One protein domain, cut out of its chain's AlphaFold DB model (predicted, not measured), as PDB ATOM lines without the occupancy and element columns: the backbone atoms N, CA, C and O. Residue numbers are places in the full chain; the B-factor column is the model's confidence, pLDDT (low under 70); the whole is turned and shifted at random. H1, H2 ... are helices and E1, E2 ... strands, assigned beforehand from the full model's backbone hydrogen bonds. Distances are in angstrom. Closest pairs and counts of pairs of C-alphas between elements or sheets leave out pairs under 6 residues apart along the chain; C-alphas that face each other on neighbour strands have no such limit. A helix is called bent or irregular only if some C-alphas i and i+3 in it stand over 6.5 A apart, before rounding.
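AT A GLANCE: This is residues 86 to 197 and 244 to 337 of the 359 residues of an uncharacterized protein of Talaromyces marneffei (strain ATCC 18224 / CBS 334.59 / QM 7333) (UniProt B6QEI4). A twisted sheet of six strands curls round the long helix H1, while H2 covers part of the sheet's opposite face. H5 lies on the same face as H1, over the E5 and E6 side, and the short H3 and H4 pack on H1 near its last residues, beyond the sheet. The printed part has 206 residues with five named helices and six named strands, in the order H1 E1 E2 E3 H2 E4 E5 E6 H3 H4 H5, and its class is mixed, helices and strands. The sheet's order is E1 E2 E3 E4 E5 E6, with E3 and E4 parallel and the other neighbours antiparallel. The whole is compact, with a radius of gyration of the C-alphas of 17.1 A, yet elongated in outline, spanning 52 by 34 by 30 A.

HOW THE PARTS SIT: H1, residues 86 to 109, is the hub, touching three other helices. E1, residues 113 to 116, E2, residues 131 to 140, and E3, residues 145 to 155, form a meander, each strand the antiparallel neighbour of the one before. E1 and E2 are a hairpin, with N 116 and O 137 2.8 A apart; E2 and E3 are another, with N 133 and O 151 2.8 A apart. H1 is on this sheet; its closest C-alphas to E1 are those of Ala 102 and Tyr 113, 5.0 A apart. H2, residues 164 to 179, leads to E4, residues 186 to 194. E3, H2 and E4 form a strand-helix-strand unit, two parallel neighbour strands with a helix between, and its crossover is right-handed; N 150 and O 188 are 2.8 A apart. E5, residues 246 to 255, is antiparallel to E4, with N 189 and O 252 2.8 A apart. H2 lies over E4 and only just over E5, on which 3 of its C-alphas fall, at a height over the sheet of 8.8 A. E6, residues 265 to 274, forms a hairpin with E5, with N 249 and O 271 2.8 A apart, and bends by 52 degrees at residue 268. H3, residues 298 to 303, touches residues 105 to 109 of H1, closest at the C-alphas of Ala 300 and Thr 109, 5.9 A apart. H4, residues 305 to 313, touches residues 101 to 108 of H1 at a shallow tilt of 10 degrees, opposite ways; the C-alphas of Gly 307 and Thr 108 are the closest, 5.6 A apart. H3 and H4 touch only at the corner by their link, and neither is on the sheet. H5, residues 318 to 337, touches residues 86 to 93 of H1, opposite ways at a shallow tilt of 30 degrees; its closest C-alphas to H1 are those of Ala 328 and Val 86, 5.0 A apart. H5 lies over E5 and E6 at a height of 9.5 A, slantwise at 53 degrees to E6 on the local plane. With H1 and H5 on one face and H2 on the opposite face, the sheet and helices make three layers. Every O i to N i+4 pair is within hydrogen-bond range in H1, H2, H3 and H4; in H5 14 of 16 are.

IN THESE COORDINATES: H1 begins at C-alpha 86 (9.976, -27.717, -3.589) and is 33.9 A long. E1 is 9.8 A long, E2 28.2 A, E3 29.3 A, H2 22.0 A, E4 26.0 A, E5 29.5 A and E6 26.6 A. E6 ends at C-alpha 274 (12.580, -39.610, 2.049). H3 is 9.0 A long, H4 12.9 A and H5 28.0 A. H5 has a kink of 39 degrees near residue 325 and is only just irregular, with C-alphas 323 and 326 6.55 A apart. It ends at C-alpha 337 (13.701, -27.195, 10.929).

THE WHOLE: The two C-alphas farthest apart are those of Thr 303 and Ala 337, 52.6 A. Residues 198 to 243 are not printed, and C-alphas 197 and 244 are 10.8 A apart across the cut, between E4 and E5. The long links are E1 to E2, residues 117 to 130, and E6 to H3, residues 275 to 297. The mean pLDDT of the printed part is 76.6, with 58 residues under 70, among them residues 118 to 135, 155 to 166, 256 to 264 and 300 to 308.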
ATOM      1  N   VAL A  86      10.517 -26.806  -2.569       89.75
ATOM      2  CA  VAL A  86       9.976 -27.717  -3.589       89.75
ATOM      3  C   VAL A  86       9.135 -26.950  -4.613       89.75
ATOM      4  O   VAL A  86       9.414 -27.043  -5.810       89.75
ATOM      5  N   GLN A  87       8.186 -26.116  -4.167       87.12
ATOM      6  CA  GLN A  87       7.380 -25.255  -5.049       87.12
ATOM      7  C   GLN A  87       8.269 -24.372  -5.928       87.12
ATOM      8  O   GLN A  87       8.101 -24.310  -7.145       87.12
ATOM      9  N   THR A  88       9.260 -23.717  -5.322       86.62
ATOM     10  CA  THR A  88      10.169 -22.812  -6.034       86.62
ATOM     11  C   THR A  88      10.949 -23.523  -7.141       86.62
ATOM     12  O   THR A  88      11.144 -22.944  -8.210       86.62
ATOM     13  N   GLN A  89      11.393 -24.764  -6.922       90.75
ATOM     14  CA  GLN A  89      12.097 -25.529  -7.956       90.75
ATOM     15  C   GLN A  89      11.151 -26.067  -9.029       90.75
ATOM     16  O   GLN A  89      11.493 -25.987 -10.205       90.75
ATOM     17  N   LEU A  90       9.947 -26.521  -8.664       90.44
ATOM     18  CA  LEU A  90       8.924 -26.912  -9.642       90.44
ATOM     19  C   LEU A  90       8.629 -25.769 -10.614       90.44
ATOM     20  O   LEU A  90       8.682 -25.959 -11.825       90.44
ATOM     21  N   ILE A  91       8.420 -24.562 -10.092       87.00
ATOM     22  CA  ILE A  91       8.202 -23.364 -10.908       87.00
ATOM     23  C   ILE A  91       9.347 -23.166 -11.909       87.00
ATOM     24  O   ILE A  91       9.082 -22.926 -13.079       87.00
ATOM     25  N   LYS A  92      10.610 -23.278 -11.480       88.56
ATOM     26  CA  LYS A  92      11.778 -23.083 -12.360       88.56
ATOM     27  C   LYS A  92      11.876 -24.138 -13.461       88.56
ATOM     28  O   LYS A  92      12.187 -23.805 -14.606       88.56
ATOM     29  N   ILE A  93      11.621 -25.397 -13.109       91.25
ATOM     30  CA  ILE A  93      11.626 -26.520 -14.052       91.25
ATOM     31  C   ILE A  93      10.567 -26.279 -15.129       91.25
ATOM     32  O   ILE A  93      10.867 -26.291 -16.323       91.25
ATOM     33  N   PHE A  94       9.338 -25.980 -14.710       90.62
ATOM     34  CA  PHE A  94       8.244 -25.738 -15.639       90.62
ATOM     35  C   PHE A  94       8.400 -24.431 -16.425       90.62
ATOM     36  O   PHE A  94       7.984 -24.386 -17.575       90.62
ATOM     37  N   ASP A  95       9.025 -23.390 -15.872       89.00
ATOM     38  CA  ASP A  95       9.302 -22.136 -16.590       89.00
ATOM     39  C   ASP A  95      10.284 -22.361 -17.738       89.00
ATOM     40  O   ASP A  95      10.061 -21.910 -18.863       89.00
ATOM     41  N   THR A  96      11.330 -23.150 -17.483       90.88
ATOM     42  CA  THR A  96      12.283 -23.572 -18.516       90.88
ATOM     43  C   THR A  96      11.579 -24.389 -19.595       90.88
ATOM     44  O   THR A  96      11.741 -24.114 -20.786       90.88
ATOM     45  N   TRP A  97      10.753 -25.352 -19.182       90.56
ATOM     46  CA  TRP A  97       9.970 -26.182 -20.092       90.56
ATOM     47  C   TRP A  97       9.017 -25.339 -20.952       90.56
ATOM     48  O   TRP A  97       9.120 -25.368 -22.176       90.56
ATOM     49  N   LEU A  98       8.168 -24.494 -20.356       90.31
ATOM     50  CA  LEU A  98       7.237 -23.636 -21.097       90.31
ATOM     51  C   LEU A  98       7.942 -22.587 -21.962       90.31
ATOM     52  O   LEU A  98       7.419 -22.226 -23.013       90.31
ATOM     53  N   SER A  99       9.135 -22.124 -21.586       90.81
ATOM     54  CA  SER A  99       9.933 -21.228 -22.432       90.81
ATOM     55  C   SER A  99      10.393 -21.920 -23.720       90.81
ATOM     56  O   SER A  99      10.375 -21.319 -24.798       90.81
ATOM     57  N   GLN A 100      10.754 -23.207 -23.647       90.62
ATOM     58  CA  GLN A 100      11.062 -24.000 -24.841       90.62
ATOM     59  C   GLN A 100       9.823 -24.185 -25.723       90.62
ATOM     60  O   GLN A 100       9.919 -24.028 -26.944       90.62
ATOM     61  N   VAL A 101       8.663 -24.432 -25.107       89.19
ATOM     62  CA  VAL A 101       7.368 -24.530 -25.800       89.19
ATOM     63  C   VAL A 101       7.036 -23.222 -26.512       89.19
ATOM     64  O   VAL A 101       6.751 -23.235 -27.708       89.19
ATOM     65  N   ALA A 102       7.138 -22.089 -25.814       90.94
ATOM     66  CA  ALA A 102       6.886 -20.761 -26.366       90.94
ATOM     67  C   ALA A 102       7.735 -20.503 -27.615       90.94
ATOM     68  O   ALA A 102       7.223 -20.038 -28.634       90.94
ATOM     69  N   ARG A 103       9.022 -20.865 -27.574       91.38
ATOM     70  CA  ARG A 103       9.944 -20.724 -28.708       91.38
ATOM     71  C   ARG A 103       9.523 -21.573 -29.910       91.38
ATOM     72  O   ARG A 103       9.534 -21.075 -31.038       91.38
ATOM     73  N   ILE A 104       9.160 -22.838 -29.690       88.88
ATOM     74  CA  ILE A 104       8.733 -23.749 -30.765       88.88
ATOM     75  C   ILE A 104       7.412 -23.284 -31.373       88.88
ATOM     76  O   ILE A 104       7.320 -23.166 -32.598       88.88
ATOM     77  N   LEU A 105       6.421 -22.954 -30.540       88.56
ATOM     78  CA  LEU A 105       5.139 -22.425 -30.999       88.56
ATOM     79  C   LEU A 105       5.327 -21.130 -31.781       88.56
ATOM     80  O   LEU A 105       4.746 -20.991 -32.858       88.56
ATOM     81  N   SER A 106       6.183 -20.226 -31.299       90.50
ATOM     82  CA  SER A 106       6.399 -18.948 -31.975       90.50
ATOM     83  C   SER A 106       7.031 -19.116 -33.350       90.50
ATOM     84  O   SER A 106       6.610 -18.497 -34.327       90.50
ATOM     85  N   THR A 107       8.007 -20.019 -33.443       87.94
ATOM     86  CA  THR A 107       8.691 -20.335 -34.700       87.94
ATOM     87  C   THR A 107       7.744 -21.009 -35.695       87.94
ATOM     88  O   THR A 107       7.738 -20.677 -36.878       87.94
ATOM     89  N   THR A 108       6.919 -21.940 -35.214       87.00
ATOM     90  CA  THR A 108       6.056 -22.781 -36.056       87.00
ATOM     91  C   THR A 108       4.827 -22.028 -36.555       87.00
ATOM     92  O   THR A 108       4.496 -22.078 -37.737       87.00
ATOM     93  N   THR A 109       4.155 -21.301 -35.662       86.25
ATOM     94  CA  THR A 109       2.874 -20.638 -35.954       86.25
ATOM     95  C   THR A 109       3.030 -19.193 -36.432       86.25
ATOM     96  O   THR A 109       2.044 -18.586 -36.846       86.25
ATOM     97  N   LYS A 110       4.249 -18.630 -36.376       86.38
ATOM     98  CA  LYS A 110       4.556 -17.211 -36.654       86.38
ATOM     99  C   LYS A 110       3.811 -16.212 -35.756       86.38
ATOM    100  O   LYS A 110       3.721 -15.033 -36.093       86.38
ATOM    101  N   LYS A 111       3.283 -16.673 -34.624       89.38
ATOM    102  CA  LYS A 111       2.684 -15.849 -33.568       89.38
ATOM    103  C   LYS A 111       3.676 -15.693 -32.429       89.38
ATOM    104  O   LYS A 111       4.518 -16.555 -32.240       89.38
ATOM    105  N   GLU A 112       3.595 -14.624 -31.653       90.88
ATOM    106  CA  GLU A 112       4.483 -14.474 -30.502       90.88
ATOM    107  C   GLU A 112       3.868 -15.131 -29.261       90.88
ATOM    108  O   GLU A 112       2.774 -14.758 -28.844       90.88
ATOM    109  N   TYR A 113       4.579 -16.084 -28.657       89.81
ATOM    110  CA  TYR A 113       4.214 -16.695 -27.377       89.81
ATOM    111  C   TYR A 113       5.191 -16.282 -26.283       89.81
ATOM    112  O   TYR A 113       6.403 -16.238 -26.500       89.81
ATOM    113  N   ARG A 114       4.669 -16.030 -25.080       87.56
ATOM    114  CA  ARG A 114       5.470 -15.654 -23.909       87.56
ATOM    115  C   ARG A 114       5.044 -16.421 -22.667       87.56
ATOM    116  O   ARG A 114       3.866 -16.737 -22.475       87.56
ATOM    117  N   THR A 115       6.017 -16.688 -21.803       84.44
ATOM    118  CA  THR A 115       5.737 -17.092 -20.431       84.44
ATOM    119  C   THR A 115       5.430 -15.855 -19.597       84.44
ATOM    120  O   THR A 115       6.002 -14.781 -19.793       84.44
ATOM    121  N   TRP A 116       4.477 -15.989 -18.687       76.88
ATOM    122  CA  TRP A 116       4.098 -14.950 -17.748       76.88
ATOM    123  C   TRP A 116       4.224 -15.509 -16.334       76.88
ATOM    124  O   TRP A 116       3.631 -16.544 -16.024       76.88
ATOM    125  N   HIS A 117       4.941 -14.786 -15.467       71.50
ATOM    126  CA  HIS A 117       4.923 -15.023 -14.022       71.50
ATOM    127  C   HIS A 117       3.900 -14.103 -13.371       71.50
ATOM    128  O   HIS A 117       4.072 -12.894 -13.420       71.50
ATOM    129  N   ALA A 118       2.778 -14.620 -12.874       59.75
ATOM    130  CA  ALA A 118       1.716 -13.793 -12.292       59.75
ATOM    131  C   ALA A 118       1.592 -14.074 -10.797       59.75
ATOM    132  O   ALA A 118       1.758 -15.210 -10.359       59.75
ATOM    133  N   SER A 119       1.248 -13.043 -10.026       52.31
ATOM    134  CA  SER A 119       0.644 -13.226  -8.710       52.31
ATOM    135  C   SER A 119      -0.854 -13.435  -8.937       52.31
ATOM    136  O   SER A 119      -1.567 -12.501  -9.265       52.31
ATOM    137  N   GLN A 120      -1.256 -14.706  -8.916       55.12
ATOM    138  CA  GLN A 120      -2.618 -15.255  -8.883       55.12
ATOM    139  C   GLN A 120      -3.756 -14.482  -9.588       55.12
ATOM    140  O   GLN A 120      -4.156 -13.385  -9.207       55.12
ATOM    141  N   TRP A 121      -4.385 -15.151 -10.559       43.62
ATOM    142  CA  TRP A 121      -5.763 -14.853 -10.952       43.62
ATOM    143  C   TRP A 121      -6.735 -15.674 -10.099       43.62
ATOM    144  O   TRP A 121      -6.489 -16.836  -9.775       43.62
ATOM    145  N   ALA A 122      -7.822 -15.008  -9.723       45.31
ATOM    146  CA  ALA A 122      -8.819 -15.424  -8.757       45.31
ATOM    147  C   ALA A 122      -9.555 -16.708  -9.150       45.31
ATOM    148  O   ALA A 122     -10.371 -16.678 -10.064       45.31
ATOM    149  N   LEU A 123      -9.376 -17.780  -8.372       41.94
ATOM    150  CA  LEU A 123     -10.354 -18.859  -8.228       41.94
ATOM    151  C   LEU A 123     -10.299 -19.407  -6.796       41.94
ATOM    152  O   LEU A 123      -9.434 -20.206  -6.434       41.94
ATOM    153  N   SER A 124     -11.269 -18.958  -6.000       41.88
ATOM    154  CA  SER A 124     -11.533 -19.314  -4.602       41.88
ATOM    155  C   SER A 124     -11.564 -20.830  -4.351       41.88
ATOM    156  O   SER A 124     -12.610 -21.470  -4.457       41.88
ATOM    157  N   GLY A 125     -10.430 -21.421  -3.980       43.16
ATOM    158  CA  GLY A 125     -10.392 -22.777  -3.430       43.16
ATOM    159  C   GLY A 125     -10.868 -22.737  -1.984       43.16
ATOM    160  O   GLY A 125     -10.200 -22.149  -1.141       43.16
ATOM    161  N   ARG A 126     -12.026 -23.339  -1.695       48.34
ATOM    162  CA  ARG A 126     -12.676 -23.348  -0.367       48.34
ATOM    163  C   ARG A 126     -12.010 -24.288   0.645       48.34
ATOM    164  O   ARG A 126     -12.598 -24.584   1.681       48.34
ATOM    165  N   TRP A 127     -10.808 -24.767   0.353       54.19
ATOM    166  CA  TRP A 127     -10.182 -25.826   1.126       54.19
ATOM    167  C   TRP A 127      -9.188 -25.248   2.125       54.19
ATOM    168  O   TRP A 127      -8.176 -24.640   1.764       54.19
ATOM    169  N   HIS A 128      -9.537 -25.394   3.400       54.25
ATOM    170  CA  HIS A 128      -8.752 -24.907   4.522       54.25
ATOM    171  C   HIS A 128      -7.408 -25.646   4.598       54.25
ATOM    172  O   HIS A 128      -7.357 -26.862   4.446       54.25
ATOM    173  N   GLY A 129      -6.316 -24.915   4.833       54.03
ATOM    174  CA  GLY A 129      -4.975 -25.498   4.976       54.03
ATOM    175  C   GLY A 129      -4.194 -25.697   3.672       54.03
ATOM    176  O   GLY A 129      -3.053 -26.141   3.732       54.03
ATOM    177  N   CYS A 130      -4.758 -25.333   2.517       58.22
ATOM    178  CA  CYS A 130      -4.041 -25.371   1.244       58.22
ATOM    179  C   CYS A 130      -3.466 -23.998   0.893       58.22
ATOM    180  O   CYS A 130      -4.189 -23.000   0.873       58.22
ATOM    181  N   ASN A 131      -2.171 -23.951   0.577       61.88
ATOM    182  CA  ASN A 131      -1.524 -22.737   0.080       61.88
ATOM    183  C   ASN A 131      -1.272 -22.881  -1.422       61.88
ATOM    184  O   ASN A 131      -0.518 -23.757  -1.853       61.88
ATOM    185  N   TYR A 132      -1.915 -22.017  -2.205       64.19
ATOM    186  CA  TYR A 132      -1.886 -22.066  -3.662       64.19
ATOM    187  C   TYR A 132      -0.846 -21.111  -4.222       64.19
ATOM    188  O   TYR A 132      -0.671 -19.991  -3.743       64.19
ATOM    189  N   PHE A 133      -0.207 -21.537  -5.300       60.66
ATOM    190  CA  PHE A 133       0.636 -20.669  -6.091       60.66
ATOM    191  C   PHE A 133       0.464 -21.009  -7.571       60.66
ATOM    192  O   PHE A 133       1.075 -21.949  -8.079       60.66
ATOM    193  N   ALA A 134      -0.326 -20.201  -8.279       61.03
ATOM    194  CA  ALA A 134      -0.294 -20.146  -9.737       61.03
ATOM    195  C   ALA A 134       0.818 -19.177 -10.143       61.03
ATOM    196  O   ALA A 134       0.704 -17.983  -9.874       61.03
ATOM    197  N   ARG A 135       1.935 -19.686 -10.683       67.12
ATOM    198  CA  ARG A 135       3.126 -18.853 -10.954       67.12
ATOM    199  C   ARG A 135       3.472 -18.735 -12.413       67.12
ATOM    200  O   ARG A 135       4.277 -17.882 -12.740       67.12
ATOM    201  N   LEU A 136       2.946 -19.595 -13.269       76.44
ATOM    202  CA  LEU A 136       3.491 -19.712 -14.604       76.44
ATOM    203  C   LEU A 136       2.381 -19.995 -15.602       76.44
ATOM    204  O   LEU A 136       1.679 -20.997 -15.494       76.44
ATOM    205  N   ALA A 137       2.254 -19.105 -16.574       81.94
ATOM    206  CA  ALA A 137       1.345 -19.267 -17.689       81.94
ATOM    207  C   ALA A 137       2.088 -19.140 -19.017       81.94
ATOM    208  O   ALA A 137       3.028 -18.358 -19.140       81.94
ATOM    209  N   LEU A 138       1.631 -19.873 -20.027       85.38
ATOM    210  CA  LEU A 138       2.004 -19.681 -21.425       85.38
ATOM    211  C   LEU A 138       0.831 -19.023 -22.147       85.38
ATOM    212  O   LEU A 138      -0.301 -19.487 -22.012       85.38
ATOM    213  N   HIS A 139       1.089 -17.974 -22.920       85.06
ATOM    214  CA  HIS A 139       0.058 -17.278 -23.689       85.06
ATOM    215  C   HIS A 139       0.612 -16.754 -25.016       85.06
ATOM    216  O   HIS A 139       1.803 -16.457 -25.125       85.06
ATOM    217  N   GLU A 140      -0.262 -16.637 -26.013       85.69
ATOM    218  CA  GLU A 140      -0.016 -15.812 -27.199       85.69
ATOM    219  C   GLU A 140      -0.136 -14.328 -26.800       85.69
ATOM    220  O   GLU A 140      -1.026 -13.954 -26.032       85.69
ATOM    221  N   VAL A 141       0.763 -13.470 -27.286       82.06
ATOM    222  CA  VAL A 141       0.756 -12.035 -26.960       82.06
ATOM    223  C   VAL A 141      -0.560 -11.399 -27.413       82.06
ATOM    224  O   VAL A 141      -0.930 -11.472 -28.582       82.06
ATOM    225  N   GLY A 142      -1.261 -10.747 -26.481       78.75
ATOM    226  CA  GLY A 142      -2.578 -10.150 -26.729       78.75
ATOM    227  C   GLY A 142      -3.758 -11.116 -26.571       78.75
ATOM    228  O   GLY A 142      -4.896 -10.709 -26.795       78.75
ATOM    229  N   ALA A 143      -3.512 -12.361 -26.156       79.06
ATOM    230  CA  ALA A 143      -4.532 -13.360 -25.862       79.06
ATOM    231  C   ALA A 143      -4.482 -13.828 -24.397       79.06
ATOM    232  O   ALA A 143      -3.542 -13.558 -23.648       79.06
ATOM    233  N   TYR A 144      -5.534 -14.537 -23.988       74.00
ATOM    234  CA  TYR A 144      -5.614 -15.197 -22.688       74.00
ATOM    235  C   TYR A 144      -4.631 -16.375 -22.587       74.00
ATOM    236  O   TYR A 144      -4.180 -16.932 -23.590       74.00
ATOM    237  N   SER A 145      -4.320 -16.776 -21.354       77.25
ATOM    238  CA  SER A 145      -3.424 -17.898 -21.073       77.25
ATOM    239  C   SER A 145      -3.925 -19.213 -21.660       77.25
ATOM    240  O   SER A 145      -5.082 -19.576 -21.491       77.25
ATOM    241  N   SER A 146      -3.023 -19.936 -22.323       80.81
ATOM    242  CA  SER A 146      -3.283 -21.229 -22.960       80.81
ATOM    243  C   SER A 146      -2.827 -22.407 -22.100       80.81
ATOM    244  O   SER A 146      -3.475 -23.451 -22.109       80.81
ATOM    245  N   VAL A 147      -1.739 -22.243 -21.341       85.38
ATOM    246  CA  VAL A 147      -1.267 -23.226 -20.350       85.38
ATOM    247  C   VAL A 147      -1.086 -22.533 -19.016       85.38
ATOM    248  O   VAL A 147      -0.570 -21.417 -18.989       85.38
ATOM    249  N   ILE A 148      -1.481 -23.188 -17.929       83.94
ATOM    250  CA  ILE A 148      -1.366 -22.666 -16.565       83.94
ATOM    251  C   ILE A 148      -0.715 -23.721 -15.678       83.94
ATOM    252  O   ILE A 148      -1.088 -24.884 -15.751       83.94
ATOM    253  N   LEU A 149       0.227 -23.318 -14.825       85.12
ATOM    254  CA  LEU A 149       0.768 -24.129 -13.736       85.12
ATOM    255  C   LEU A 149       0.310 -23.578 -12.385       85.12
ATOM    256  O   LEU A 149       0.619 -22.435 -12.030       85.12
ATOM    257  N   GLU A 150      -0.318 -24.446 -11.603       82.69
ATOM    258  CA  GLU A 150      -0.685 -24.241 -10.208       82.69
ATOM    259  C   GLU A 150       0.084 -25.231  -9.326       82.69
ATOM    260  O   GLU A 150       0.128 -26.426  -9.598       82.69
ATOM    261  N   THR A 151       0.718 -24.735  -8.268       81.19
ATOM    262  CA  THR A 151       1.386 -25.558  -7.253       81.19
ATOM    263  C   THR A 151       0.686 -25.385  -5.920       81.19
ATOM    264  O   THR A 151       0.225 -24.290  -5.593       81.19
ATOM    265  N   ILE A 152       0.588 -26.464  -5.156       78.88
ATOM    266  CA  ILE A 152      -0.283 -26.535  -3.990       78.88
ATOM    267  C   ILE A 152       0.443 -27.274  -2.901       78.88
ATOM    268  O   ILE A 152       1.010 -28.339  -3.128       78.88
ATOM    269  N   HIS A 153       0.418 -26.684  -1.722       76.56
ATOM    270  CA  HIS A 153       0.911 -27.318  -0.520       76.56
ATOM    271  C   HIS A 153      -0.263 -27.859   0.292       76.56
ATOM    272  O   HIS A 153      -1.193 -27.100   0.572       76.56
ATOM    273  N   VAL A 154      -0.218 -29.149   0.629       71.94
ATOM    274  CA  VAL A 154      -1.255 -29.866   1.385       71.94
ATOM    275  C   VAL A 154      -0.627 -30.483   2.635       71.94
ATOM    276  O   VAL A 154       0.426 -31.123   2.575       71.94
ATOM    277  N   ASP A 155      -1.277 -30.298   3.782       64.81
ATOM    278  CA  ASP A 155      -0.892 -30.977   5.019       64.81
ATOM    279  C   ASP A 155      -1.409 -32.425   5.016       64.81
ATOM    280  O   ASP A 155      -2.619 -32.668   4.947       64.81
ATOM    281  N   ARG A 156      -0.491 -33.393   5.141       57.41
ATOM    282  CA  ARG A 156      -0.802 -34.832   5.162       57.41
ATOM    283  C   ARG A 156      -1.733 -35.255   6.282       57.41
ATOM    284  O   ARG A 156      -2.416 -36.270   6.157       57.41
ATOM    285  N   ALA A 157      -1.807 -34.490   7.372       52.88
ATOM    286  CA  ALA A 157      -2.755 -34.774   8.445       52.88
ATOM    287  C   ALA A 157      -4.218 -34.826   7.948       52.88
ATOM    288  O   ALA A 157      -5.033 -35.535   8.542       52.88
ATOM    289  N   ASN A 158      -4.518 -34.147   6.832       49.66
ATOM    290  CA  ASN A 158      -5.848 -34.053   6.229       49.66
ATOM    291  C   ASN A 158      -6.051 -34.975   5.006       49.66
ATOM    292  O   ASN A 158      -7.175 -35.094   4.530       49.66
ATOM    293  N   GLU A 159      -5.022 -35.695   4.531       47.81
ATOM    294  CA  GLU A 159      -5.119 -36.634   3.386       47.81
ATOM    295  C   GLU A 159      -6.099 -37.801   3.632       47.81
ATOM    296  O   GLU A 159      -6.506 -38.494   2.702       47.81
ATOM    297  N   ARG A 160      -6.507 -38.048   4.887       49.47
ATOM    298  CA  ARG A 160      -7.439 -39.138   5.238       49.47
ATOM    299  C   ARG A 160      -8.876 -38.909   4.764       49.47
ATOM    300  O   ARG A 160      -9.678 -39.841   4.810       49.47
ATOM    301  N   GLU A 161      -9.208 -37.707   4.307       55.72
ATOM    302  CA  GLU A 161     -10.462 -37.434   3.609       55.72
ATOM    303  C   GLU A 161     -10.302 -37.867   2.145       55.72
ATOM    304  O   GLU A 161      -9.970 -37.062   1.281       55.72
ATOM    305  N   GLY A 162     -10.486 -39.166   1.871       53.50
ATOM    306  CA  GLY A 162     -10.098 -39.855   0.624       53.50
ATOM    307  C   GLY A 162     -10.662 -39.344  -0.716       53.50
ATOM    308  O   GLY A 162     -10.438 -39.994  -1.731       53.50
ATOM    309  N   ASN A 163     -11.350 -38.200  -0.743       62.97
ATOM    310  CA  ASN A 163     -11.826 -37.526  -1.956       62.97
ATOM    311  C   ASN A 163     -11.221 -36.127  -2.170       62.97
ATOM    312  O   ASN A 163     -11.473 -35.524  -3.210       62.97
ATOM    313  N   PHE A 164     -10.441 -35.595  -1.222       68.25
ATOM    314  CA  PHE A 164      -9.960 -34.212  -1.275       68.25
ATOM    315  C   PHE A 164      -9.182 -33.910  -2.564       68.25
ATOM    316  O   PHE A 164      -9.496 -32.957  -3.270       68.25
ATOM    317  N   GLU A 165      -8.190 -34.739  -2.895       69.94
ATOM    318  CA  GLU A 165      -7.294 -34.496  -4.031       69.94
ATOM    319  C   GLU A 165      -8.048 -34.475  -5.362       69.94
ATOM    320  O   GLU A 165      -7.882 -33.555  -6.162       69.94
ATOM    321  N   SER A 166      -8.915 -35.463  -5.587       69.19
ATOM    322  CA  SER A 166      -9.670 -35.585  -6.830       69.19
ATOM    323  C   SER A 166     -10.692 -34.457  -6.967       69.19
ATOM    324  O   SER A 166     -10.692 -33.762  -7.984       69.19
ATOM    325  N   GLU A 167     -11.507 -34.201  -5.938       72.31
ATOM    326  CA  GLU A 167     -12.479 -33.100  -5.931       72.31
ATOM    327  C   GLU A 167     -11.799 -31.750  -6.165       72.31
ATOM    328  O   GLU A 167     -12.268 -30.949  -6.979       72.31
ATOM    329  N   TYR A 168     -10.653 -31.535  -5.520       74.62
ATOM    330  CA  TYR A 168      -9.859 -30.329  -5.669       74.62
ATOM    331  C   TYR A 168      -9.372 -30.132  -7.113       74.62
ATOM    332  O   TYR A 168      -9.581 -29.067  -7.707       74.62
ATOM    333  N   ILE A 169      -8.717 -31.149  -7.684       75.69
ATOM    334  CA  ILE A 169      -8.150 -31.096  -9.037       75.69
ATOM    335  C   ILE A 169      -9.258 -30.800 -10.051       75.69
ATOM    336  O   ILE A 169      -9.106 -29.904 -10.886       75.69
ATOM    337  N   TYR A 170     -10.388 -31.504  -9.942       75.06
ATOM    338  CA  TYR A 170     -11.531 -31.332 -10.834       75.06
ATOM    339  C   TYR A 170     -12.154 -29.945 -10.715       75.06
ATOM    340  O   TYR A 170     -12.392 -29.287 -11.730       75.06
ATOM    341  N   GLU A 171     -12.399 -29.475  -9.491       74.75
ATOM    342  CA  GLU A 171     -12.992 -28.161  -9.251       74.75
ATOM    343  C   GLU A 171     -12.113 -27.044  -9.826       74.75
ATOM    344  O   GLU A 171     -12.610 -26.128 -10.486       74.75
ATOM    345  N   LYS A 172     -10.797 -27.119  -9.617       74.62
ATOM    346  CA  LYS A 172      -9.871 -26.097 -10.109       74.62
ATOM    347  C   LYS A 172      -9.699 -26.115 -11.609       74.62
ATOM    348  O   LYS A 172      -9.777 -25.054 -12.228       74.62
ATOM    349  N   ALA A 173      -9.496 -27.291 -12.194       74.75
ATOM    350  CA  ALA A 173      -9.395 -27.423 -13.638       74.75
ATOM    351  C   ALA A 173     -10.663 -26.900 -14.326       74.75
ATOM    352  O   ALA A 173     -10.566 -26.097 -15.253       74.75
ATOM    353  N   ALA A 174     -11.845 -27.283 -13.825       74.25
ATOM    354  CA  ALA A 174     -13.122 -26.814 -14.358       74.25
ATOM    355  C   ALA A 174     -13.223 -25.287 -14.312       74.25
ATOM    356  O   ALA A 174     -13.510 -24.662 -15.326       74.25
ATOM    357  N   ARG A 175     -12.902 -24.672 -13.172       74.94
ATOM    358  CA  ARG A 175     -12.977 -23.217 -13.020       74.94
ATOM    359  C   ARG A 175     -12.003 -22.460 -13.928       74.94
ATOM    360  O   ARG A 175     -12.371 -21.410 -14.451       74.94
ATOM    361  N   TRP A 176     -10.783 -22.965 -14.129       75.06
ATOM    362  CA  TRP A 176      -9.826 -22.355 -15.061       75.06
ATOM    363  C   TRP A 176     -10.333 -22.414 -16.502       75.06
ATOM    364  O   TRP A 176     -10.269 -21.419 -17.224       75.06
ATOM    365  N   VAL A 177     -10.877 -23.560 -16.913       75.75
ATOM    366  CA  VAL A 177     -11.410 -23.746 -18.266       75.75
ATOM    367  C   VAL A 177     -12.671 -22.899 -18.475       75.75
ATOM    368  O   VAL A 177     -12.717 -22.123 -19.430       75.75
ATOM    369  N   GLU A 178     -13.643 -22.965 -17.560       73.38
ATOM    370  CA  GLU A 178     -14.892 -22.186 -17.597       73.38
ATOM    371  C   GLU A 178     -14.624 -20.675 -17.577       73.38
ATOM    372  O   GLU A 178     -15.130 -19.942 -18.425       73.38
ATOM    373  N   GLY A 179     -13.776 -20.202 -16.659       68.88
ATOM    374  CA  GLY A 179     -13.451 -18.781 -16.510       68.88
ATOM    375  C   GLY A 179     -12.635 -18.193 -17.665       68.88
ATOM    376  O   GLY A 179     -12.557 -16.974 -17.801       68.88
ATOM    377  N   SER A 180     -12.042 -19.040 -18.510       69.88
ATOM    378  CA  SER A 180     -11.211 -18.610 -19.640       69.88
ATOM    379  C   SER A 180     -11.956 -18.494 -20.971       69.88
ATOM    380  O   SER A 180     -11.328 -18.168 -21.979       69.88
ATOM    381  N   ASN A 181     -13.262 -18.792 -21.012       71.25
ATOM    382  CA  ASN A 181     -14.044 -18.883 -22.255       71.25
ATOM    383  C   ASN A 181     -13.375 -19.773 -23.326       71.25
ATOM    384  O   ASN A 181     -13.402 -19.460 -24.516       71.25
ATOM    385  N   GLY A 182     -12.740 -20.873 -22.904       72.12
ATOM    386  CA  GLY A 182     -12.065 -21.822 -23.796       72.12
ATOM    387  C   GLY A 182     -10.654 -21.421 -24.238       72.12
ATOM    388  O   GLY A 182     -10.074 -22.097 -25.087       72.12
ATOM    389  N   ALA A 183     -10.079 -20.348 -23.687       78.12
ATOM    390  CA  ALA A 183      -8.702 -19.971 -23.990       78.12
ATOM    391  C   ALA A 183      -7.662 -20.864 -23.300       78.12
ATOM    392  O   ALA A 183      -6.625 -21.166 -23.899       78.12
ATOM    393  N   VAL A 184      -7.941 -21.305 -22.069       80.69
ATOM    394  CA  VAL A 184      -7.086 -22.250 -21.343       80.69
ATOM    395  C   VAL A 184      -7.281 -23.636 -21.934       80.69
ATOM    396  O   VAL A 184      -8.387 -24.175 -21.950       80.69
ATOM    397  N   ARG A 185      -6.183 -24.224 -22.404       82.56
ATOM    398  CA  ARG A 185      -6.174 -25.539 -23.048       82.56
ATOM    399  C   ARG A 185      -5.569 -26.630 -22.169       82.56
ATOM    400  O   ARG A 185      -5.962 -27.787 -22.295       82.56
ATOM    401  N   LEU A 186      -4.640 -26.258 -21.287       86.00
ATOM    402  CA  LEU A 186      -3.978 -27.156 -20.341       86.00
ATOM    403  C   LEU A 186      -3.807 -26.480 -18.975       86.00
ATOM    404  O   LEU A 186      -3.290 -25.366 -18.882       86.00
ATOM    405  N   VAL A 187      -4.180 -27.188 -17.914       85.94
ATOM    406  CA  VAL A 187      -3.902 -26.819 -16.525       85.94
ATOM    407  C   VAL A 187      -3.017 -27.897 -15.914       85.94
ATOM    408  O   VAL A 187      -3.409 -29.055 -15.822       85.94
ATOM    409  N   THR A 188      -1.826 -27.511 -15.482       87.88
ATOM    410  CA  THR A 188      -0.917 -28.344 -14.703       87.88
ATOM    411  C   THR A 188      -1.113 -28.049 -13.225       87.88
ATOM    412  O   THR A 188      -0.942 -26.910 -12.799       87.88
ATOM    413  N   ILE A 189      -1.418 -29.071 -12.433       87.00
ATOM    414  CA  ILE A 189      -1.580 -28.977 -10.983       87.00
ATOM    415  C   ILE A 189      -0.502 -29.834 -10.323       87.00
ATOM    416  O   ILE A 189      -0.430 -31.035 -10.564       87.00
ATOM    417  N   ALA A 190       0.336 -29.213  -9.497       88.94
ATOM    418  CA  ALA A 190       1.319 -29.893  -8.668       88.94
ATOM    419  C   ALA A 190       0.847 -29.923  -7.214       88.94
ATOM    420  O   ALA A 190       0.819 -28.880  -6.556       88.94
ATOM    421  N   LEU A 191       0.497 -31.105  -6.717       87.25
ATOM    422  CA  LEU A 191       0.195 -31.341  -5.311       87.25
ATOM    423  C   LEU A 191       1.480 -31.715  -4.581       87.25
ATOM    424  O   LEU A 191       2.217 -32.595  -5.013       87.25
ATOM    425  N   ILE A 192       1.768 -31.017  -3.490       86.69
ATOM    426  CA  ILE A 192       2.943 -31.251  -2.656       86.69
ATOM    427  C   ILE A 192       2.440 -31.575  -1.267       86.69
ATOM    428  O   ILE A 192       1.912 -30.706  -0.569       86.69
ATOM    429  N   SER A 193       2.631 -32.823  -0.873       82.69
ATOM    430  CA  SER A 193       2.294 -33.310   0.449       82.69
ATOM    431  C   SER A 193       3.555 -33.516   1.268       82.69
ATOM    432  O   SER A 193       4.574 -33.991   0.770       82.69
ATOM    433  N   GLN A 194       3.524 -33.140   2.542       76.75
ATOM    434  CA  GLN A 194       4.665 -33.343   3.428       76.75
ATOM    435  C   GLN A 194       4.231 -33.812   4.806       76.75
ATOM    436  O   GLN A 194       3.320 -33.248   5.408       76.75
ATOM    437  N   ASP A 195       4.944 -34.799   5.337       72.38
ATOM    438  CA  ASP A 195       4.869 -35.094   6.762       72.38
ATOM    439  C   ASP A 195       5.544 -33.956   7.538       72.38
ATOM    440  O   ASP A 195       6.675 -33.588   7.189       72.38
ATOM    441  N   PRO A 196       4.915 -33.395   8.582       69.62
ATOM    442  CA  PRO A 196       5.532 -32.343   9.373       69.62
ATOM    443  C   PRO A 196       6.773 -32.870  10.097       69.62
ATOM    444  O   PRO A 196       6.789 -33.993  10.604       69.62
ATOM    445  N   LEU A 197       7.804 -32.030  10.213       70.44
ATOM    446  CA  LEU A 197       8.824 -32.237  11.238       70.44
ATOM    447  C   LEU A 197       8.148 -32.123  12.608       70.44
ATOM    448  O   LEU A 197       7.626 -31.066  12.967       70.44
ATOM    449  N   SER A 244      10.784 -41.969   9.137       79.12
ATOM    450  CA  SER A 244       9.873 -42.481   8.114       79.12
ATOM    451  C   SER A 244       9.105 -41.367   7.399       79.12
ATOM    452  O   SER A 244       8.267 -41.689   6.564       79.12
ATOM    453  N   ALA A 245       9.380 -40.092   7.701       79.19
ATOM    454  CA  ALA A 245       8.699 -38.961   7.094       79.19
ATOM    455  C   ALA A 245       8.954 -38.916   5.583       79.19
ATOM    456  O   ALA A 245      10.045 -39.247   5.092       79.19
ATOM    457  N   ARG A 246       7.930 -38.516   4.837       83.88
ATOM    458  CA  ARG A 246       7.927 -38.449   3.381       83.88
ATOM    459  C   ARG A 246       7.429 -37.098   2.895       83.88
ATOM    460  O   ARG A 246       6.684 -36.399   3.582       83.88
ATOM    461  N   ILE A 247       7.901 -36.734   1.713       86.56
ATOM    462  CA  ILE A 247       7.344 -35.652   0.905       86.56
ATOM    463  C   ILE A 247       6.868 -36.283  -0.400       86.56
ATOM    464  O   ILE A 247       7.651 -36.969  -1.053       86.56
ATOM    465  N   GLY A 248       5.594 -36.111  -0.728       88.44
ATOM    466  CA  GLY A 248       5.000 -36.496  -2.002       88.44
ATOM    467  C   GLY A 248       4.901 -35.288  -2.925       88.44
ATOM    468  O   GLY A 248       4.638 -34.171  -2.478       88.44
ATOM    469  N   VAL A 249       5.149 -35.506  -4.209       90.62
ATOM    470  CA  VAL A 249       4.907 -34.532  -5.268       90.62
ATOM    471  C   VAL A 249       4.161 -35.240  -6.389       90.62
ATOM    472  O   VAL A 249       4.745 -36.062  -7.094       90.62
ATOM    473  N   ASP A 250       2.898 -34.888  -6.571       88.19
ATOM    474  CA  ASP A 250       2.025 -35.444  -7.595       88.19
ATOM    475  C   ASP A 250       1.716 -34.370  -8.639       88.19
ATOM    476  O   ASP A 250       1.395 -33.226  -8.315       88.19
ATOM    477  N   LEU A 251       1.846 -34.724  -9.914       89.06
ATOM    478  CA  LEU A 251       1.594 -33.839 -11.046       89.06
ATOM    479  C   LEU A 251       0.384 -34.335 -11.826       89.06
ATOM    480  O   LEU A 251       0.366 -35.472 -12.297       89.06
ATOM    481  N   TYR A 252      -0.582 -33.446 -12.026       87.12
ATOM    482  CA  TYR A 252      -1.813 -33.702 -12.760       87.12
ATOM    483  C   TYR A 252      -1.965 -32.727 -13.918       87.12
ATOM    484  O   TYR A 252      -1.758 -31.524 -13.748       87.12
ATOM    485  N   PHE A 253      -2.343 -33.230 -15.088       87.81
ATOM    486  CA  PHE A 253      -2.609 -32.432 -16.282       87.81
ATOM    487  C   PHE A 253      -4.089 -32.503 -16.629       87.81
ATOM    488  O   PHE A 253      -4.602 -33.580 -16.914       87.81
ATOM    489  N   ALA A 254      -4.769 -31.361 -16.638       83.81
ATOM    490  CA  ALA A 254      -6.174 -31.268 -16.997       83.81
ATOM    491  C   ALA A 254      -6.378 -30.502 -18.304       83.81
ATOM    492  O   ALA A 254      -5.811 -29.426 -18.501       83.81
ATOM    493  N   THR A 255      -7.200 -31.052 -19.197       80.81
ATOM    494  CA  THR A 255      -7.426 -30.505 -20.543       80.81
ATOM    495  C   THR A 255      -8.907 -30.232 -20.787       80.81
ATOM    496  O   THR A 255      -9.789 -30.871 -20.212       80.81
ATOM    497  N   ALA A 256      -9.197 -29.269 -21.665       67.25
ATOM    498  CA  ALA A 256     -10.570 -28.897 -22.019       67.25
ATOM    499  C   ALA A 256     -11.253 -29.882 -22.998       67.25
ATOM    500  O   ALA A 256     -12.439 -29.745 -23.285       67.25
ATOM    501  N   SER A 257     -10.521 -30.857 -23.547       57.78
ATOM    502  CA  SER A 257     -10.910 -31.632 -24.736       57.78
ATOM    503  C   SER A 257     -11.699 -32.925 -24.472       57.78
ATOM    504  O   SER A 257     -12.020 -33.628 -25.430       57.78
ATOM    505  N   CYS A 258     -12.068 -33.249 -23.227       49.72
ATOM    506  CA  CYS A 258     -12.951 -34.389 -22.935       49.72
ATOM    507  C   CYS A 258     -14.436 -33.958 -22.952       49.72
ATOM    508  O   CYS A 258     -14.877 -33.303 -22.008       49.72
ATOM    509  N   PRO A 259     -15.243 -34.337 -23.968       41.53
ATOM    510  CA  PRO A 259     -16.504 -33.651 -24.298       41.53
ATOM    511  C   PRO A 259     -17.632 -33.722 -23.259       41.53
ATOM    512  O   PRO A 259     -18.603 -32.989 -23.398       41.53
ATOM    513  N   ASN A 260     -17.541 -34.587 -22.242       44.81
ATOM    514  CA  ASN A 260     -18.651 -34.871 -21.317       44.81
ATOM    515  C   ASN A 260     -18.261 -34.929 -19.829       44.81
ATOM    516  O   ASN A 260     -19.075 -35.348 -19.010       44.81
ATOM    517  N   HIS A 261     -17.052 -34.522 -19.444       45.53
ATOM    518  CA  HIS A 261     -16.660 -34.496 -18.034       45.53
ATOM    519  C   HIS A 261     -16.017 -33.159 -17.693       45.53
ATOM    520  O   HIS A 261     -15.087 -32.725 -18.366       45.53
ATOM    521  N   ARG A 262     -16.509 -32.524 -16.624       51.66
ATOM    522  CA  ARG A 262     -15.821 -31.430 -15.931       51.66
ATOM    523  C   ARG A 262     -14.343 -31.816 -15.759       51.66
ATOM    524  O   ARG A 262     -14.059 -32.729 -14.994       51.66
ATOM    525  N   GLY A 263     -13.467 -31.170 -16.533       57.06
ATOM    526  CA  GLY A 263     -12.002 -31.269 -16.515       57.06
ATOM    527  C   GLY A 263     -11.427 -32.656 -16.230       57.06
ATOM    528  O   GLY A 263     -11.024 -32.912 -15.107       57.06
ATOM    529  N   TYR A 264     -11.313 -33.539 -17.225       67.69
ATOM    530  CA  TYR A 264     -10.483 -34.739 -17.057       67.69
ATOM    531  C   TYR A 264      -9.056 -34.325 -16.670       67.69
ATOM    532  O   TYR A 264      -8.457 -33.506 -17.365       67.69
ATOM    533  N   ALA A 265      -8.541 -34.883 -15.573       76.50
ATOM    534  CA  ALA A 265      -7.176 -34.685 -15.117       76.50
ATOM    535  C   ALA A 265      -6.431 -36.021 -15.150       76.50
ATOM    536  O   ALA A 265      -6.812 -36.979 -14.479       76.50
ATOM    537  N   GLU A 266      -5.375 -36.078 -15.947       80.56
ATOM    538  CA  GLU A 266      -4.463 -37.205 -16.020       80.56
ATOM    539  C   GLU A 266      -3.411 -37.071 -14.921       80.56
ATOM    540  O   GLU A 266      -2.752 -36.037 -14.815       80.56
ATOM    541  N   HIS A 267      -3.228 -38.110 -14.109       83.19
ATOM    542  CA  HIS A 267      -2.074 -38.192 -13.222       83.19
ATOM    543  C   HIS A 267      -0.848 -38.517 -14.075       83.19
ATOM    544  O   HIS A 267      -0.803 -39.570 -14.707       83.19
ATOM    545  N   VAL A 268       0.124 -37.610 -14.143       85.69
ATOM    546  CA  VAL A 268       1.224 -37.722 -15.105       85.69
ATOM    547  C   VAL A 268       2.559 -38.104 -14.477       85.69
ATOM    548  O   VAL A 268       3.383 -38.759 -15.124       85.69
ATOM    549  N   TRP A 269       2.785 -37.741 -13.215       88.56
ATOM    550  CA  TRP A 269       4.008 -38.086 -12.500       88.56
ATOM    551  C   TRP A 269       3.812 -38.039 -10.987       88.56
ATOM    552  O   TRP A 269       3.224 -37.089 -10.483       88.56
ATOM    553  N   ASN A 270       4.394 -39.013 -10.289       89.00
ATOM    554  CA  ASN A 270       4.483 -39.056  -8.833       89.00
ATOM    555  C   ASN A 270       5.949 -39.206  -8.402       89.00
ATOM    556  O   ASN A 270       6.679 -40.064  -8.919       89.00
ATOM    557  N   GLY A 271       6.351 -38.357  -7.457       89.56
ATOM    558  CA  GLY A 271       7.616 -38.403  -6.745       89.56
ATOM    559  C   GLY A 271       7.432 -38.515  -5.234       89.56
ATOM    560  O   GLY A 271       7.011 -37.546  -4.608       89.56
ATOM    561  N   VAL A 272       7.848 -39.623  -4.618       90.19
ATOM    562  CA  VAL A 272       7.926 -39.754  -3.153       90.19
ATOM    563  C   VAL A 272       9.376 -39.699  -2.686       90.19
ATOM    564  O   VAL A 272      10.219 -40.498  -3.098       90.19
ATOM    565  N   PHE A 273       9.658 -38.782  -1.768       90.56
ATOM    566  CA  PHE A 273      10.988 -38.502  -1.240       90.56
ATOM    567  C   PHE A 273      11.079 -38.839   0.249       90.56
ATOM    568  O   PHE A 273      10.178 -38.538   1.034       90.56
ATOM    569  N   CYS A 274      12.199 -39.433   0.650       88.44
ATOM    570  CA  CYS A 274      12.580 -39.610   2.049       88.44
ATOM    571  C   CYS A 274      12.954 -38.275   2.713       88.44
ATOM    572  O   CYS A 274      13.293 -37.301   2.043       88.44
ATOM    573  N   ALA A 275      12.992 -38.258   4.047       82.94
ATOM    574  CA  ALA A 275      13.450 -37.117   4.846       82.94
ATOM    575  C   ALA A 275      14.858 -36.613   4.470       82.94
ATOM    576  O   ALA A 275      15.141 -35.420   4.520       82.94
ATOM    577  N   ASN A 276      15.739 -37.511   4.024       85.25
ATOM    578  CA  ASN A 276      17.082 -37.176   3.549       85.25
ATOM    579  C   ASN A 276      17.133 -36.679   2.085       85.25
ATOM    580  O   ASN A 276      18.226 -36.507   1.545       85.25
ATOM    581  N   GLY A 277      15.979 -36.485   1.439       88.38
ATOM    582  CA  GLY A 277      15.851 -36.007   0.060       88.38
ATOM    583  C   GLY A 277      15.957 -37.088  -1.011       88.38
ATOM    584  O   GLY A 277      15.714 -36.801  -2.180       88.38
ATOM    585  N   HIS A 278      16.282 -38.335  -0.662       90.75
ATOM    586  CA  HIS A 278      16.354 -39.402  -1.658       90.75
ATOM    587  C   HIS A 278      14.967 -39.726  -2.219       90.75
ATOM    588  O   HIS A 278      14.035 -40.008  -1.465       90.75
ATOM    589  N   LEU A 279      14.858 -39.726  -3.549       90.06
ATOM    590  CA  LEU A 279      13.699 -40.254  -4.261       90.06
ATOM    591  C   LEU A 279      13.593 -41.763  -3.997       90.06
ATOM    592  O   LEU A 279      14.592 -42.481  -4.095       90.06
ATOM    593  N   LEU A 280      12.397 -42.235  -3.650       86.88
ATOM    594  CA  LEU A 280      12.141 -43.656  -3.439       86.88
ATOM    595  C   LEU A 280      12.271 -44.464  -4.753       86.88
ATOM    596  O   LEU A 280      12.346 -43.890  -5.840       86.88
ATOM    597  N   PRO A 281      12.325 -45.805  -4.689       80.50
ATOM    598  CA  PRO A 281      12.324 -46.661  -5.877       80.50
ATOM    599  C   PRO A 281      11.032 -46.555  -6.704       80.50
ATOM    600  O   PRO A 281      10.023 -46.028  -6.239       80.50
ATOM    601  N   ALA A 282      11.050 -47.097  -7.924       71.00
ATOM    602  CA  ALA A 282       9.941 -47.020  -8.882       71.00
ATOM    603  C   ALA A 282       8.600 -47.572  -8.355       71.00
ATOM    604  O   ALA A 282       7.553 -47.080  -8.751       71.00
ATOM    605  N   ASP A 283       8.614 -48.509  -7.406       69.88
ATOM    606  CA  ASP A 283       7.385 -49.045  -6.791       69.88
ATOM    607  C   ASP A 283       6.568 -47.974  -6.044       69.88
ATOM    608  O   ASP A 283       5.382 -48.153  -5.788       69.88
ATOM    609  N   TRP A 284       7.209 -46.851  -5.708       60.59
ATOM    610  CA  TRP A 284       6.613 -45.677  -5.066       60.59
ATOM    611  C   TRP A 284       6.518 -44.471  -6.008       60.59
ATOM    612  O   TRP A 284       6.089 -43.409  -5.579       60.59
ATOM    613  N   ASN A 285       6.964 -44.600  -7.263       60.59
ATOM    614  CA  ASN A 285       7.065 -43.493  -8.210       60.59
ATOM    615  C   ASN A 285       6.600 -43.929  -9.596       60.59
ATOM    616  O   ASN A 285       7.284 -44.686 -10.286       60.59
ATOM    617  N   SER A 286       5.488 -43.378 -10.062       63.66
ATOM    618  CA  SER A 286       4.990 -43.630 -11.412       63.66
ATOM    619  C   SER A 286       5.293 -42.454 -12.336       63.66
ATOM    620  O   SER A 286       4.896 -41.323 -12.061       63.66
ATOM    621  N   VAL A 287       5.931 -42.719 -13.481       62.88
ATOM    622  CA  VAL A 287       5.703 -41.900 -14.682       62.88
ATOM    623  C   VAL A 287       4.434 -42.466 -15.298       62.88
ATOM    624  O   VAL A 287       4.460 -43.560 -15.856       62.88
ATOM    625  N   ALA A 288       3.317 -41.782 -15.099       59.28
ATOM    626  CA  ALA A 288       2.003 -42.342 -15.390       59.28
ATOM    627  C   ALA A 288       1.498 -41.991 -16.801       59.28
ATOM    628  O   ALA A 288       0.493 -42.546 -17.234       59.28
ATOM    629  N   SER A 289       2.216 -41.137 -17.549       67.56
ATOM    630  CA  SER A 289       1.741 -40.634 -18.840       67.56
ATOM    631  C   SER A 289       2.820 -40.478 -19.921       67.56
ATOM    632  O   SER A 289       3.953 -40.076 -19.653       67.56
ATOM    633  N   ASN A 290       2.425 -40.737 -21.174       71.94
ATOM    634  CA  ASN A 290       3.158 -40.375 -22.395       71.94
ATOM    635  C   ASN A 290       2.673 -39.038 -22.995       71.94
ATOM    636  O   ASN A 290       2.883 -38.796 -24.185       71.94
ATOM    637  N   PHE A 291       2.000 -38.193 -22.206       78.88
ATOM    638  CA  PHE A 291       1.470 -36.909 -22.650       78.88
ATOM    639  C   PHE A 291       2.542 -36.062 -23.343       78.88
ATOM    640  O   PHE A 291       3.656 -35.879 -22.838       78.88
ATOM    641  N   ALA A 292       2.163 -35.511 -24.495       80.38
ATOM    642  CA  ALA A 292       2.967 -34.589 -25.277       80.38
ATOM    643  C   ALA A 292       2.142 -33.347 -25.617       80.38
ATOM    644  O   ALA A 292       0.937 -33.424 -25.864       80.38
ATOM    645  N   LEU A 293       2.799 -32.190 -25.663       81.50
ATOM    646  CA  LEU A 293       2.122 -30.910 -25.879       81.50
ATOM    647  C   LEU A 293       1.509 -30.759 -27.275       81.50
ATOM    648  O   LEU A 293       0.598 -29.950 -27.460       81.50
ATOM    649  N   SER A 294       1.957 -31.556 -28.244       78.12
ATOM    650  CA  SER A 294       1.365 -31.647 -29.582       78.12
ATOM    651  C   SER A 294      -0.134 -31.972 -29.554       78.12
ATOM    652  O   SER A 294      -0.869 -31.522 -30.432       78.12
ATOM    653  N   GLN A 295      -0.608 -32.670 -28.515       78.88
ATOM    654  CA  GLN A 295      -2.022 -33.012 -28.324       78.88
ATOM    655  C   GLN A 295      -2.912 -31.788 -28.042       78.88
ATOM    656  O   GLN A 295      -4.125 -31.860 -28.219       78.88
ATOM    657  N   ILE A 296      -2.326 -30.667 -27.603       80.88
ATOM    658  CA  ILE A 296      -3.048 -29.456 -27.173       80.88
ATOM    659  C   ILE A 296      -2.904 -28.294 -28.171       80.88
ATOM    660  O   ILE A 296      -3.761 -27.407 -28.244       80.88
ATOM    661  N   PHE A 297      -1.833 -28.295 -28.965       80.12
ATOM    662  CA  PHE A 297      -1.523 -27.248 -29.941       80.12
ATOM    663  C   PHE A 297      -1.625 -27.775 -31.374       80.12
ATOM    664  O   PHE A 297      -0.631 -27.871 -32.099       80.12
ATOM    665  N   SER A 298      -2.845 -28.113 -31.803       73.44
ATOM    666  CA  SER A 298      -3.098 -28.664 -33.141       73.44
ATOM    667  C   SER A 298      -2.772 -27.686 -34.288       73.44
ATOM    668  O   SER A 298      -2.511 -28.061 -35.428       73.44
ATOM    669  N   GLU A 299      -2.757 -26.384 -34.018       72.31
ATOM    670  CA  GLU A 299      -2.339 -25.384 -35.000       72.31
ATOM    671  C   GLU A 299      -0.859 -25.527 -35.382       72.31
ATOM    672  O   GLU A 299      -0.497 -25.300 -36.538       72.31
ATOM    673  N   ALA A 300      -0.011 -25.970 -34.448       67.50
ATOM    674  CA  ALA A 300       1.401 -26.223 -34.703       67.50
ATOM    675  C   ALA A 300       1.611 -27.501 -35.536       67.50
ATOM    676  O   ALA A 300       2.599 -27.594 -36.259       67.50
ATOM    677  N   THR A 301       0.661 -28.445 -35.501       61.59
ATOM    678  CA  THR A 301       0.686 -29.656 -36.340       61.59
ATOM    679  C   THR A 301       0.262 -29.395 -37.778       61.59
ATOM    680  O   THR A 301       0.810 -29.997 -38.699       61.59
ATOM    681  N   THR A 302      -0.687 -28.483 -37.998       60.75
ATOM    682  CA  THR A 302      -1.167 -28.155 -39.355       60.75
ATOM    683  C   THR A 302      -0.195 -27.307 -40.177       60.75
ATOM    684  O   THR A 302      -0.266 -27.314 -41.405       60.75
ATOM    685  N   THR A 303       0.714 -26.573 -39.528       60.84
ATOM    686  CA  THR A 303       1.569 -25.572 -40.187       60.84
ATOM    687  C   THR A 303       2.976 -26.070 -40.526       60.84
ATOM    688  O   THR A 303       3.577 -25.556 -41.469       60.84
ATOM    689  N   SER A 304       3.518 -27.065 -39.812       62.62
ATOM    690  CA  SER A 304       4.836 -27.639 -40.116       62.62
ATOM    691  C   SER A 304       5.029 -29.016 -39.487       62.62
ATOM    692  O   SER A 304       4.927 -29.171 -38.272       62.62
ATOM    693  N   HIS A 305       5.448 -30.000 -40.288       64.88
ATOM    694  CA  HIS A 305       5.847 -31.318 -39.782       64.88
ATOM    695  C   HIS A 305       7.029 -31.258 -38.795       64.88
ATOM    696  O   HIS A 305       7.120 -32.098 -37.903       64.88
ATOM    697  N   GLN A 306       7.913 -30.259 -38.913       67.00
ATOM    698  CA  GLN A 306       9.028 -30.070 -37.974       67.00
ATOM    699  C   GLN A 306       8.556 -29.549 -36.605       67.00
ATOM    700  O   GLN A 306       9.149 -29.891 -35.587       67.00
ATOM    701  N   GLY A 307       7.481 -28.751 -36.570       65.50
ATOM    702  CA  GLY A 307       6.900 -28.239 -35.324       65.50
ATOM    703  C   GLY A 307       6.219 -29.334 -34.503       65.50
ATOM    704  O   GLY A 307       6.372 -29.370 -33.283       65.50
ATOM    705  N   THR A 308       5.547 -30.272 -35.176       66.94
ATOM    706  CA  THR A 308       4.966 -31.469 -34.553       66.94
ATOM    707  C   THR A 308       6.021 -32.313 -33.851       66.94
ATOM    708  O   THR A 308       5.893 -32.567 -32.657       66.94
ATOM    709  N   ALA A 309       7.090 -32.681 -34.567       74.19
ATOM    710  CA  ALA A 309       8.150 -33.525 -34.020       74.19
ATOM    711  C   ALA A 309       8.800 -32.891 -32.777       74.19
ATOM    712  O   ALA A 309       9.005 -33.561 -31.772       74.19
ATOM    713  N   ALA A 310       9.036 -31.574 -32.802       78.44
ATOM    714  CA  ALA A 310       9.604 -30.859 -31.661       78.44
ATOM    715  C   ALA A 310       8.661 -30.803 -30.440       78.44
ATOM    716  O   ALA A 310       9.127 -30.850 -29.305       78.44
ATOM    717  N   LEU A 311       7.339 -30.701 -30.641       80.50
ATOM    718  CA  LEU A 311       6.362 -30.729 -29.541       80.50
ATOM    719  C   LEU A 311       6.111 -32.143 -28.997       80.50
ATOM    720  O   LEU A 311       5.827 -32.282 -27.808       80.50
ATOM    721  N   ASP A 312       6.239 -33.177 -29.832       79.25
ATOM    722  CA  ASP A 312       6.185 -34.587 -29.413       79.25
ATOM    723  C   ASP A 312       7.356 -34.962 -28.488       79.25
ATOM    724  O   ASP A 312       7.221 -35.800 -27.591       79.25
ATOM    725  N   GLU A 313       8.504 -34.309 -28.684       77.19
ATOM    726  CA  GLU A 313       9.697 -34.454 -27.847       77.19
ATOM    727  C   GLU A 313       9.595 -33.678 -26.521       77.19
ATOM    728  O   GLU A 313      10.234 -34.055 -25.535       77.19
ATOM    729  N   LEU A 314       8.747 -32.643 -26.445       81.44
ATOM    730  CA  LEU A 314       8.513 -31.857 -25.228       81.44
ATOM    731  C   LEU A 314       7.484 -32.505 -24.296       81.44
ATOM    732  O   LEU A 314       6.422 -31.957 -23.985       81.44
ATOM    733  N   ARG A 315       7.863 -33.675 -23.790       82.88
ATOM    734  CA  ARG A 315       7.191 -34.347 -22.674       82.88
ATOM    735  C   ARG A 315       7.466 -33.624 -21.357       82.88
ATOM    736  O   ARG A 315       8.267 -32.692 -21.289       82.88
ATOM    737  N   ILE A 316       6.820 -34.086 -20.292       84.69
ATOM    738  CA  ILE A 316       7.075 -33.620 -18.923       84.69
ATOM    739  C   ILE A 316       8.575 -33.730 -18.609       84.69
ATOM    740  O   ILE A 316       9.169 -34.775 -18.896       84.69
ATOM    741  N   PRO A 317       9.190 -32.707 -17.987       87.94
ATOM    742  CA  PRO A 317      10.624 -32.675 -17.697       87.94
ATOM    743  C   PRO A 317      11.015 -33.601 -16.523       87.94
ATOM    744  O   PRO A 317      11.584 -33.174 -15.521       87.94
ATOM    745  N   VAL A 318      10.728 -34.905 -16.630       87.06
ATOM    746  CA  VAL A 318      10.938 -35.915 -15.570       87.06
ATOM    747  C   VAL A 318      12.394 -35.992 -15.117       87.06
ATOM    748  O   VAL A 318      12.662 -36.181 -13.931       87.06
ATOM    749  N   ASN A 319      13.345 -35.827 -16.036       86.62
ATOM    750  CA  ASN A 319      14.766 -35.831 -15.690       86.62
ATOM    751  C   ASN A 319      15.128 -34.647 -14.782       86.62
ATOM    752  O   ASN A 319      15.834 -34.836 -13.790       86.62
ATOM    753  N   ASP A 320      14.590 -33.459 -15.054       90.50
ATOM    754  CA  ASP A 320      14.819 -32.277 -14.217       90.50
ATOM    755  C   ASP A 320      14.151 -32.439 -12.848       90.50
ATOM    756  O   ASP A 320      14.755 -32.114 -11.823       90.50
ATOM    757  N   LEU A 321      12.946 -33.026 -12.809       90.81
ATOM    758  CA  LEU A 321      12.256 -33.362 -11.557       90.81
ATOM    759  C   LEU A 321      13.109 -34.310 -10.699       90.81
ATOM    760  O   LEU A 321      13.382 -34.024  -9.535       90.81
ATOM    761  N   ARG A 322      13.598 -35.410 -11.282       87.56
ATOM    762  CA  ARG A 322      14.394 -36.427 -10.574       87.56
ATOM    763  C   ARG A 322      15.749 -35.920 -10.089       87.56
ATOM    764  O   ARG A 322      16.253 -36.425  -9.092       87.56
ATOM    765  N   THR A 323      16.345 -34.955 -10.781       89.44
ATOM    766  CA  THR A 323      17.676 -34.427 -10.443       89.44
ATOM    767  C   THR A 323      17.613 -33.237  -9.489       89.44
ATOM    768  O   THR A 323      18.471 -33.102  -8.617       89.44
ATOM    769  N   THR A 324      16.585 -32.394  -9.605       92.38
ATOM    770  CA  THR A 324      16.503 -31.125  -8.866       92.38
ATOM    771  C   THR A 324      15.700 -31.247  -7.575       92.38
ATOM    772  O   THR A 324      16.098 -30.692  -6.544       92.38
ATOM    773  N   LEU A 325      14.584 -31.986  -7.592       92.31
ATOM    774  CA  LEU A 325      13.703 -32.088  -6.428       92.31
ATOM    775  C   LEU A 325      14.348 -32.747  -5.201       92.31
ATOM    776  O   LEU A 325      14.070 -32.255  -4.111       92.31
ATOM    777  N   PRO A 326      15.262 -33.738  -5.304       93.06
ATOM    778  CA  PRO A 326      15.958 -34.265  -4.129       93.06
ATOM    779  C   PRO A 326      16.637 -33.182  -3.286       93.06
ATOM    780  O   PRO A 326      16.487 -33.125  -2.066       93.06
ATOM    781  N   ARG A 327      17.343 -32.255  -3.946       92.44
ATOM    782  CA  ARG A 327      17.987 -31.126  -3.268       92.44
ATOM    783  C   ARG A 327      16.954 -30.146  -2.715       92.44
ATOM    784  O   ARG A 327      17.142 -29.639  -1.612       92.44
ATOM    785  N   ALA A 328      15.884 -29.889  -3.467       92.50
ATOM    786  CA  ALA A 328      14.793 -29.022  -3.033       92.50
ATOM    787  C   ALA A 328      14.147 -29.542  -1.744       92.50
ATOM    788  O   ALA A 328      13.945 -28.768  -0.819       92.50
ATOM    789  N   VAL A 329      13.910 -30.853  -1.662       91.62
ATOM    790  CA  VAL A 329      13.358 -31.537  -0.490       91.62
ATOM    791  C   VAL A 329      14.277 -31.400   0.718       91.62
ATOM    792  O   VAL A 329      13.814 -31.034   1.794       91.62
ATOM    793  N   THR A 330      15.584 -31.619   0.556       91.06
ATOM    794  CA  THR A 330      16.541 -31.432   1.658       91.06
ATOM    795  C   THR A 330      16.563 -29.987   2.158       91.06
ATOM    796  O   THR A 330      16.590 -29.748   3.364       91.06
ATOM    797  N   MET A 331      16.526 -29.012   1.243       91.69
ATOM    798  CA  MET A 331      16.448 -27.594   1.609       91.69
ATOM    799  C   MET A 331      15.117 -27.251   2.284       91.69
ATOM    800  O   MET A 331      15.098 -26.449   3.214       91.69
ATOM    801  N   ASP A 332      14.021 -27.865   1.846       89.25
ATOM    802  CA  ASP A 332      12.703 -27.667   2.437       89.25
ATOM    803  C   ASP A 332      12.634 -28.206   3.867       89.25
ATOM    804  O   ASP A 332      12.215 -27.502   4.780       89.25
ATOM    805  N   ARG A 333      13.156 -29.417   4.088       86.31
ATOM    806  CA  ARG A 333      13.308 -30.011   5.422       86.31
ATOM    807  C   ARG A 333      14.152 -29.131   6.336       86.31
ATOM    808  O   ARG A 333      13.802 -28.937   7.495       86.31
ATOM    809  N   PHE A 334      15.229 -28.546   5.819       90.19
ATOM    810  CA  PHE A 334      16.023 -27.588   6.583       90.19
ATOM    811  C   PHE A 334      15.237 -26.319   6.927       90.19
ATOM    812  O   PHE A 334      15.236 -25.912   8.085       90.19
ATOM    813  N   ALA A 335      14.496 -25.747   5.976       86.44
ATOM    814  CA  ALA A 335      13.643 -24.588   6.234       86.44
ATOM    815  C   ALA A 335      12.561 -24.891   7.290       86.44
ATOM    816  O   ALA A 335      12.358 -24.100   8.211       86.44
ATOM    817  N   GLN A 336      11.926 -26.068   7.227       83.19
ATOM    818  CA  GLN A 336      11.008 -26.542   8.269       83.19
ATOM    819  C   GLN A 336      11.697 -26.615   9.642       83.19
ATOM    820  O   GLN A 336      11.125 -26.194  10.650       83.19
ATOM    821  N   ALA A 337      12.936 -27.104   9.693       85.38
ATOM    822  CA  ALA A 337      13.701 -27.195  10.929       85.38
ATOM    823  C   ALA A 337      14.086 -25.815  11.484       85.38
ATOM    824  O   ALA A 337      14.029 -25.614  12.696       85.38
TER     825      ALA A 337